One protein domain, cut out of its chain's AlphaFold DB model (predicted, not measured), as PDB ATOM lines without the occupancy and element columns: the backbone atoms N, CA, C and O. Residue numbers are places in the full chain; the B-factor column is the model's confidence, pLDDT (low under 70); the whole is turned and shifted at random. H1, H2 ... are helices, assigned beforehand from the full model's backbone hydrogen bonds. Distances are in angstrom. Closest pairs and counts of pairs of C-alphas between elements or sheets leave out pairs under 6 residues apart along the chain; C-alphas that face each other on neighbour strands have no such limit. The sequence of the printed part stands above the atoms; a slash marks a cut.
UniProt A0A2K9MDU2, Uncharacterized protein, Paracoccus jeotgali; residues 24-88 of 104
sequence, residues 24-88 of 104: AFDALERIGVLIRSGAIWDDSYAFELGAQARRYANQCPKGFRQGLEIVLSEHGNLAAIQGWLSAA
ATOM      1  N   ALA A  24      -4.479   9.319  38.636       85.88
ATOM      2  CA  ALA A  24      -4.789   8.517  39.810       85.88
ATOM      3  C   ALA A  24      -6.130   7.796  39.627       85.88
ATOM      4  O   ALA A  24      -6.216   6.591  39.866       85.88
ATOM      5  N   PHE A  25      -7.154   8.493  39.125       86.38
ATOM      6  CA  PHE A  25      -8.431   7.856  38.790       86.38
ATOM      7  C   PHE A  25      -8.281   6.829  37.668       86.38
ATOM      8  O   PHE A  25      -8.798   5.721  37.800       86.38
ATOM      9  N   ASP A  26      -7.531   7.154  36.610       86.75
ATOM     10  CA  ASP A  26      -7.282   6.216  35.513       86.75
ATOM     11  C   ASP A  26      -6.616   4.928  36.031       86.75
ATOM     12  O   ASP A  26      -7.039   3.831  35.670       86.75
ATOM     13  N   ALA A  27      -5.616   5.039  36.915       86.62
ATOM     14  CA  ALA A  27      -4.947   3.887  37.519       86.62
ATOM     15  C   ALA A  27      -5.886   3.065  38.422       86.62
ATOM     16  O   ALA A  27      -5.917   1.836  38.316       86.62
ATOM     17  N   LEU A  28      -6.671   3.731  39.276       89.50
ATOM     18  CA  LEU A  28      -7.650   3.080  40.156       89.50
ATOM     19  C   LEU A  28      -8.723   2.328  39.372       89.50
ATOM     20  O   LEU A  28      -9.143   1.261  39.804       89.50
ATOM     21  N   GLU A  29      -9.155   2.850  38.225       87.62
ATOM     22  CA  GLU A  29     -10.136   2.180  37.376       87.62
ATOM     23  C   GLU A  29      -9.604   0.838  36.862       87.62
ATOM     24  O   GLU A  29     -10.272  -0.182  37.030       87.62
ATOM     25  N   ARG A  30      -8.382   0.803  36.306       87.44
ATOM     26  CA  ARG A  30      -7.795  -0.439  35.760       87.44
ATOM     27  C   ARG A  30      -7.604  -1.483  36.859       87.44
ATOM     28  O   ARG A  30      -7.981  -2.637  36.679       87.44
ATOM     29  N   ILE A  31      -7.093  -1.069  38.019       86.50
ATOM     30  CA  ILE A  31      -6.953  -1.943  39.193       86.50
ATOM     31  C   ILE A  31      -8.326  -2.398  39.711       86.50
ATOM     32  O   ILE A  31      -8.519  -3.567  40.037       86.50
ATOM     33  N   GLY A  32      -9.314  -1.506  39.723       86.31
ATOM     34  CA  GLY A  32     -10.682  -1.818  40.116       86.31
ATOM     35  C   GLY A  32     -11.332  -2.874  39.221       86.31
ATOM     36  O   GLY A  32     -12.018  -3.749  39.742       86.31
ATOM     37  N   VAL A  33     -11.104  -2.832  37.904       82.75
ATOM     38  CA  VAL A  33     -11.584  -3.856  36.953       82.75
ATOM     39  C   VAL A  33     -10.940  -5.219  37.229       82.75
ATOM     40  O   VAL A  33     -11.631  -6.244  37.229       82.75
ATOM     41  N   LEU A  34      -9.638  -5.230  37.526       81.56
ATOM     42  CA  LEU A  34      -8.896  -6.450  37.849       81.56
ATOM     43  C   LEU A  34      -9.411  -7.126  39.131       81.56
ATOM     44  O   LEU A  34      -9.533  -8.346  39.160       81.56
ATOM     45  N   ILE A  35      -9.777  -6.349  40.156       78.75
ATOM     46  CA  ILE A  35     -10.118  -6.869  41.494       78.75
ATOM     47  C   ILE A  35     -11.600  -7.207  41.651       78.75
ATOM     48  O   ILE A  35     -11.952  -8.221  42.250       78.75
ATOM     49  N   ARG A  36     -12.497  -6.359  41.131       70.94
ATOM     50  CA  ARG A  36     -13.938  -6.414  41.449       70.94
ATOM     51  C   ARG A  36     -14.639  -7.664  40.915       70.94
ATOM     52  O   ARG A  36     -15.754  -7.966  41.324       70.94
ATOM     53  N   SER A  37     -13.995  -8.374  40.001       59.69
ATOM     54  CA  SER A  37     -14.631  -9.444  39.249       59.69
ATOM     55  C   SER A  37     -14.376 -10.825  39.860       59.69
ATOM     56  O   SER A  37     -15.096 -11.760  39.531       59.69
ATOM     57  N   GLY A  38     -13.337 -10.995  40.692       56.88
ATOM     58  CA  GLY A  38     -12.810 -12.332  41.017       56.88
ATOM     59  C   GLY A  38     -12.553 -13.198  39.768       56.88
ATOM     60  O   GLY A  38     -12.500 -14.420  39.866       56.88
ATOM     61  N   ALA A  39     -12.491 -12.572  38.583       53.28
ATOM     62  CA  ALA A  39     -12.885 -13.192  37.329       53.28
ATOM     63  C   ALA A  39     -11.687 -13.498  36.452       53.28
ATOM     64  O   ALA A  39     -10.701 -12.764  36.385       53.28
ATOM     65  N   ILE A  40     -11.875 -14.604  35.755       66.06
ATOM     66  CA  ILE A  40     -11.059 -15.213  34.723       66.06
ATOM     67  C   ILE A  40     -10.994 -14.239  33.539       66.06
ATOM     68  O   ILE A  40     -11.723 -14.363  32.558       66.06
ATOM     69  N   TRP A  41     -10.194 -13.188  33.674       72.38
ATOM     70  CA  TRP A  41      -9.801 -12.369  32.541       72.38
ATOM     71  C   TRP A  41      -8.846 -13.181  31.680       72.38
ATOM     72  O   TRP A  41      -8.015 -13.912  32.216       72.38
ATOM     73  N   ASP A  42      -8.952 -13.030  30.362       86.94
ATOM     74  CA  ASP A  42      -7.891 -13.491  29.473       86.94
ATOM     75  C   ASP A  42      -6.552 -12.915  29.953       86.94
ATOM     76  O   ASP A  42      -6.469 -11.726  30.288       86.94
ATOM     77  N   ASP A  43      -5.517 -13.755  30.010       88.88
ATOM     78  CA  ASP A  43      -4.218 -13.366  30.560       88.88
ATOM     79  C   ASP A  43      -3.630 -12.167  29.805       88.88
ATOM     80  O   ASP A  43      -3.044 -11.278  30.423       88.88
ATOM     81  N   SER A  44      -3.857 -12.066  28.492       90.31
ATOM     82  CA  SER A  44      -3.398 -10.931  27.681       90.31
ATOM     83  C   SER A  44      -4.087  -9.638  28.113       90.31
ATOM     84  O   SER A  44      -3.437  -8.610  28.301       90.31
ATOM     85  N   TYR A  45      -5.401  -9.692  28.338       88.94
ATOM     86  CA  TYR A  45      -6.172  -8.536  28.792       88.94
ATOM     87  C   TYR A  45      -5.788  -8.113  30.216       88.94
ATOM     88  O   TYR A  45      -5.588  -6.927  30.490       88.94
ATOM     89  N   ALA A  46      -5.628  -9.078  31.125       90.12
ATOM     90  CA  ALA A  46      -5.176  -8.814  32.487       90.12
ATOM     91  C   ALA A  46      -3.768  -8.199  32.506       90.12
ATOM     92  O   ALA A  46      -3.533  -7.209  33.209       90.12
ATOM     93  N   PHE A  47      -2.856  -8.732  31.690       92.75
ATOM     94  CA  PHE A  47      -1.514  -8.196  31.496       92.75
ATOM     95  C   PHE A  47      -1.550  -6.744  31.007       92.75
ATOM     96  O   PHE A  47      -0.918  -5.870  31.607       92.75
ATOM     97  N   GLU A  48      -2.324  -6.449  29.961       93.00
ATOM     98  CA  GLU A  48      -2.441  -5.090  29.428       93.00
ATOM     99  C   GLU A  48      -3.004  -4.109  30.460       93.00
ATOM    100  O   GLU A  48      -2.463  -3.010  30.621       93.00
ATOM    101  N   LEU A  49      -4.038  -4.504  31.210       91.50
ATOM    102  CA  LEU A  49      -4.596  -3.681  32.283       91.50
ATOM    103  C   LEU A  49      -3.573  -3.402  33.388       91.50
ATOM    104  O   LEU A  49      -3.453  -2.255  33.830       91.50
ATOM    105  N   GLY A  50      -2.805  -4.413  33.804       93.06
ATOM    106  CA  GLY A  50      -1.725  -4.251  34.777       93.06
ATOM    107  C   GLY A  50      -0.653  -3.271  34.293       93.06
ATOM    108  O   GLY A  50      -0.251  -2.358  35.024       93.06
ATOM    109  N   ALA A  51      -0.242  -3.391  33.029       95.00
ATOM    110  CA  ALA A  51       0.732  -2.494  32.414       95.00
ATOM    111  C   ALA A  51       0.210  -1.049  32.311       95.00
ATOM    112  O   ALA A  51       0.926  -0.099  32.643       95.00
ATOM    113  N   GLN A  52      -1.046  -0.859  31.896       93.75
ATOM    114  CA  GLN A  52      -1.681   0.461  31.829       93.75
ATOM    115  C   GLN A  52      -1.796   1.103  33.215       93.75
ATOM    116  O   GLN A  52      -1.422   2.268  33.383       93.75
ATOM    117  N   ALA A  53      -2.239   0.340  34.218       93.12
ATOM    118  CA  ALA A  53      -2.319   0.806  35.599       93.12
ATOM    119  C   ALA A  53      -0.957   1.308  36.095       93.12
ATOM    120  O   ALA A  53      -0.872   2.407  36.647       93.12
ATOM    121  N   ARG A  54       0.128   0.565  35.830       95.00
ATOM    122  CA  ARG A  54       1.483   0.990  36.208       95.00
ATOM    123  C   ARG A  54       1.908   2.276  35.504       95.00
ATOM    124  O   ARG A  54       2.476   3.155  36.150       95.00
ATOM    125  N   ARG A  55       1.635   2.419  34.203       93.88
ATOM    126  CA  ARG A  55       1.991   3.626  33.428       93.88
ATOM    127  C   ARG A  55       1.314   4.881  33.974       93.88
ATOM    128  O   ARG A  55       1.951   5.934  34.039       93.88
ATOM    129  N   TYR A  56       0.057   4.775  34.399       91.56
ATOM    130  CA  TYR A  56      -0.642   5.876  35.058       91.56
ATOM    131  C   TYR A  56      -0.129   6.113  36.481       91.56
ATOM    132  O   TYR A  56       0.165   7.250  36.850       91.56
ATOM    133  N   ALA A  57       0.098   5.049  37.254       91.94
ATOM    134  CA  ALA A  57       0.629   5.150  38.610       91.94
ATOM    135  C   ALA A  57       2.050   5.743  38.662       91.94
ATOM    136  O   ALA A  57       2.394   6.423  39.625       91.94
ATOM    137  N   ASN A  58       2.874   5.541  37.629       91.94
ATOM    138  CA  ASN A  58       4.198   6.163  37.512       91.94
ATOM    139  C   ASN A  58       4.141   7.694  37.377       91.94
ATOM    140  O   ASN A  58       5.128   8.355  37.683       91.94
ATOM    141  N   GLN A  59       3.007   8.253  36.945       89.25
ATOM    142  CA  GLN A  59       2.770   9.701  36.868       89.25
ATOM    143  C   GLN A  59       2.175  10.265  38.170       89.25
ATOM    144  O   GLN A  59       1.914  11.460  38.267       89.25
ATOM    145  N   CYS A  60       1.942   9.409  39.167       88.00
ATOM    146  CA  CYS A  60       1.364   9.770  40.455       88.00
ATOM    147  C   CYS A  60       2.445   9.803  41.555       88.00
ATOM    148  O   CYS A  60       3.533   9.243  41.381       88.00
ATOM    149  N   PRO A  61       2.163  10.406  42.727       89.81
ATOM    150  CA  PRO A  61       3.072  10.358  43.868       89.81
ATOM    151  C   PRO A  61       3.454   8.924  44.258       89.81
ATOM    152  O   PRO A  61       2.634   8.004  44.210       89.81
ATOM    153  N   LYS A  62       4.693   8.737  44.728       89.62
ATOM    154  CA  LYS A  62       5.243   7.417  45.086       89.62
ATOM    155  C   LYS A  62       4.329   6.616  46.024       89.62
ATOM    156  O   LYS A  62       4.145   5.426  45.786       89.62
ATOM    157  N   GLY A  63       3.755   7.258  47.044       88.38
ATOM    158  CA  GLY A  63       2.876   6.597  48.016       88.38
ATOM    159  C   GLY A  63       1.600   6.032  47.387       88.38
ATOM    160  O   GLY A  63       1.203   4.918  47.705       88.38
ATOM    161  N   PHE A  64       1.015   6.745  46.421       88.94
ATOM    162  CA  PHE A  64      -0.147   6.259  45.676       88.94
ATOM    163  C   PHE A  64       0.200   5.008  44.863       88.94
ATOM    164  O   PHE A  64      -0.487   3.992  44.942       88.94
ATOM    165  N   ARG A  65       1.325   5.049  44.141       92.56
ATOM    166  CA  ARG A  65       1.814   3.896  43.379       92.56
ATOM    167  C   ARG A  65       2.091   2.685  44.274       92.56
ATOM    168  O   ARG A  65       1.754   1.576  43.885       92.56
ATOM    169  N   GLN A  66       2.688   2.895  45.448       93.00
ATOM    170  CA  GLN A  66       2.936   1.825  46.422       93.00
ATOM    171  C   GLN A  66       1.631   1.224  46.954       93.00
ATOM    172  O   GLN A  66       1.532   0.007  47.058       93.00
ATOM    173  N   GLY A  67       0.621   2.052  47.233       93.00
ATOM    174  CA  GLY A  67      -0.702   1.567  47.634       93.00
ATOM    175  C   GLY A  67      -1.342   0.674  46.570       93.00
ATOM    176  O   GLY A  67      -1.817  -0.411  46.886       93.00
ATOM    177  N   LEU A  68      -1.286   1.084  45.298       93.19
ATOM    178  CA  LEU A  68      -1.775   0.261  44.186       93.19
ATOM    179  C   LEU A  68      -0.997  -1.049  44.021       93.19
ATOM    180  O   LEU A  68      -1.590  -2.066  43.684       93.19
ATOM    181  N   GLU A  69       0.312  -1.031  44.264       93.19
ATOM    182  CA  GLU A  69       1.160  -2.225  44.190       93.19
ATOM    183  C   GLU A  69       0.778  -3.266  45.247       93.19
ATOM    184  O   GLU A  69       0.691  -4.449  44.926       93.19
ATOM    185  N   ILE A  70       0.488  -2.828  46.479       93.12
ATOM    186  CA  ILE A  70      -0.005  -3.698  47.559       93.12
ATOM    187  C   ILE A  70      -1.346  -4.312  47.156       93.12
ATOM    188  O   ILE A  70      -1.481  -5.530  47.113       93.12
ATOM    189  N   VAL A  71      -2.301  -3.466  46.765       91.50
ATOM    190  CA  VAL A  71      -3.652  -3.882  46.370       91.50
ATOM    191  C   VAL A  71      -3.622  -4.877  45.202       91.50
ATOM    192  O   VAL A  71      -4.323  -5.886  45.226       91.50
ATOM    193  N   LEU A  72      -2.784  -4.634  44.190       90.12
ATOM    194  CA  LEU A  72      -2.614  -5.552  43.064       90.12
ATOM    195  C   LEU A  72      -1.933  -6.864  43.478       90.12
ATOM    196  O   LEU A  72      -2.276  -7.909  42.940       90.12
ATOM    197  N   SER A  73      -0.992  -6.829  44.419       89.44
ATOM    198  CA  SER A  73      -0.312  -8.040  44.899       89.44
ATOM    199  C   SER A  73      -1.233  -8.925  45.744       89.44
ATOM    200  O   SER A  73      -1.108 -10.144  45.704       89.44
ATOM    201  N   GLU A  74      -2.155  -8.325  46.498       89.94
ATOM    202  CA  GLU A  74      -3.103  -9.042  47.360       89.94
ATOM    203  C   GLU A  74      -4.307  -9.599  46.591       89.94
ATOM    204  O   GLU A  74      -4.858 -10.635  46.968       89.94
ATOM    205  N   HIS A  75      -4.732  -8.918  45.523       87.50
ATOM    206  CA  HIS A  75      -6.008  -9.208  44.861       87.50
ATOM    207  C   HIS A  75      -5.925  -9.411  43.341       87.50
ATOM    208  O   HIS A  75      -6.910  -9.823  42.728       87.50
ATOM    209  N   GLY A  76      -4.796  -9.091  42.712       85.81
ATOM    210  CA  GLY A  76      -4.590  -9.259  41.276       85.81
ATOM    211  C   GLY A  76      -4.265 -10.700  40.890       85.81
ATOM    212  O   GLY A  76      -3.735 -11.477  41.681       85.81
ATOM    213  N   ASN A  77      -4.549 -11.051  39.637       87.31
ATOM    214  CA  ASN A  77      -4.092 -12.314  39.061       87.31
ATOM    215  C   ASN A  77      -2.633 -12.211  38.564       87.31
ATOM    216  O   ASN A  77      -2.069 -11.119  38.435       87.31
ATOM    217  N   LEU A  78      -2.017 -13.362  38.268       91.06
ATOM    218  CA  LEU A  78      -0.602 -13.436  37.886       91.06
ATOM    219  C   LEU A  78      -0.279 -12.598  36.640       91.06
ATOM    220  O   LEU A  78       0.715 -11.872  36.635       91.06
ATOM    221  N   ALA A  79      -1.121 -12.660  35.608       92.25
ATOM    222  CA  ALA A  79      -0.899 -11.931  34.364       92.25
ATOM    223  C   ALA A  79      -0.919 -10.406  34.574       92.25
ATOM    224  O   ALA A  79      -0.043  -9.699  34.075       92.25
ATOM    225  N   ALA A  80      -1.839  -9.887  35.391       91.62
ATOM    226  CA  ALA A  80      -1.875  -8.468  35.735       91.62
ATOM    227  C   ALA A  80      -0.647  -8.017  36.535       91.62
ATOM    228  O   ALA A  80      -0.110  -6.935  36.285       91.62
ATOM    229  N   ILE A  81      -0.163  -8.854  37.459       93.06
ATOM    230  CA  ILE A  81       1.078  -8.590  38.198       93.06
ATOM    231  C   ILE A  81       2.267  -8.532  37.229       93.06
ATOM    232  O   ILE A  81       3.067  -7.598  37.287       93.06
ATOM    233  N   GLN A  82       2.366  -9.477  36.291       94.75
ATOM    234  CA  GLN A  82       3.414  -9.472  35.264       94.75
ATOM    235  C   GLN A  82       3.345  -8.215  34.387       94.75
ATOM    236  O   GLN A  82       4.368  -7.568  34.157       94.75
ATOM    237  N   GLY A  83       2.142  -7.821  33.965       95.00
ATOM    238  CA  GLY A  83       1.904  -6.583  33.230       95.00
ATOM    239  C   GLY A  83       2.386  -5.355  33.993       95.00
ATOM    240  O   GLY A  83       3.148  -4.545  33.460       95.00
ATOM    241  N   TRP A  84       2.021  -5.249  35.273       95.06
ATOM    242  CA  TRP A  84       2.463  -4.170  36.157       95.06
ATOM    243  C   TRP A  84       3.987  -4.091  36.270       95.06
ATOM    244  O   TRP A  84       4.559  -3.008  36.139       95.06
ATOM    245  N   LEU A  85       4.657  -5.227  36.477       94.94
ATOM    246  CA  LEU A  85       6.116  -5.287  36.589       94.94
ATOM    247  C   LEU A  85       6.809  -4.930  35.269       94.94
ATOM    248  O   LEU A  85       7.791  -4.191  35.285       94.94
ATOM    249  N   SER A  86       6.273  -5.380  34.131       95.75
ATOM    250  CA  SER A  86       6.835  -5.097  32.801       95.75
ATOM    251  C   SER A  86       6.847  -3.604  32.451       95.75
ATOM    252  O   SER A  86       7.701  -3.139  31.703       95.75
ATOM    253  N   ALA A  87       5.910  -2.838  33.016       94.25
ATOM    254  CA  ALA A  87       5.769  -1.402  32.806       94.25
ATOM    255  C   ALA A  87       6.450  -0.562  33.905       94.25
ATOM    256  O   ALA A  87       6.243   0.658  33.988       94.25
ATOM    257  N   ALA A  88       7.243  -1.185  34.782       88.19
ATOM    258  CA  ALA A  88       8.113  -0.445  35.679       88.19
ATOM    259  C   ALA A  88       9.115   0.382  34.850       88.19
ATOM    260  O   ALA A  88       9.619  -0.110  33.842       88.19
TER     261      ALA A  88
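What this domain is: This is residues 24 to 88 of the 104 residues of an uncharacterized protein of Paracoccus jeotgali (UniProt A0A2K9MDU2). Three helices, H1, H2 and H3, make an up-and-down bundle, their centres in a triangle. The shorter H4 folds back from the end of H3 and packs on H2. The printed part has 65 residues, with four named helices, H1, H2, H3 and H4 in chain order, and no named strand; the class is all helix. The whole is compact, with a radius of gyration of the C-alphas of 10.2 A and spans of 31 by 20 by 18 A.

How they stand to each other: H1, residues 24 to 36, and H2, residues 43 to 57, form a helical hairpin and touch at a shallow tilt of 29 degrees, opposite ways; their closest C-alphas, of Ala 27 and Ala 53, are 4.5 A apart. H3, residues 62 to 75, forms a second helical hairpin with H2, at a shallow tilt of 21 degrees. H2 touches H3 with residues 54 to 57 alone, and the closest C-alphas, of Ala 57 and Arg 65, are 5.1 A apart. H1 and H3 touch at a shallow tilt of 9 degrees, the same way, closest at the C-alphas of Ile 35 and His 75, 5.8 A apart. H4, residues 78 to 86, touches H2 at a steep tilt of 41 degrees, the same way; the closest C-alphas, of Phe 47 and Gly 83, are 4.2 A apart. H3 and H4 only just touch, only at the corner by their link, with 3 pairs of C-alphas within 8 A, closest at Leu 72 and Ile 81, 6.8 A apart. In H1, H2, H3 and H4 every O i to N i+4 pair is within hydrogen-bond range.

Where its parts are: H1 begins at C-alpha 24, (-4.789, 8.517, 39.810), and is 17.6 A long from first to last C-alpha. H2 measures 20.8 A, H3 20.1 A and H4 12.3 A, the last ending at C-alpha 86, (6.835, -5.097, 32.801).

The domain as a whole: The C-alphas farthest apart, of Ile 40 and Pro 61, are 30.6 A apart. The printed part has no cut; the links H2 to H3 and H3 to H4 are tight, and H1 to H2 is short. The model's mean pLDDT is 87.8 over the printed part, and residues 37 to 40 are under 70.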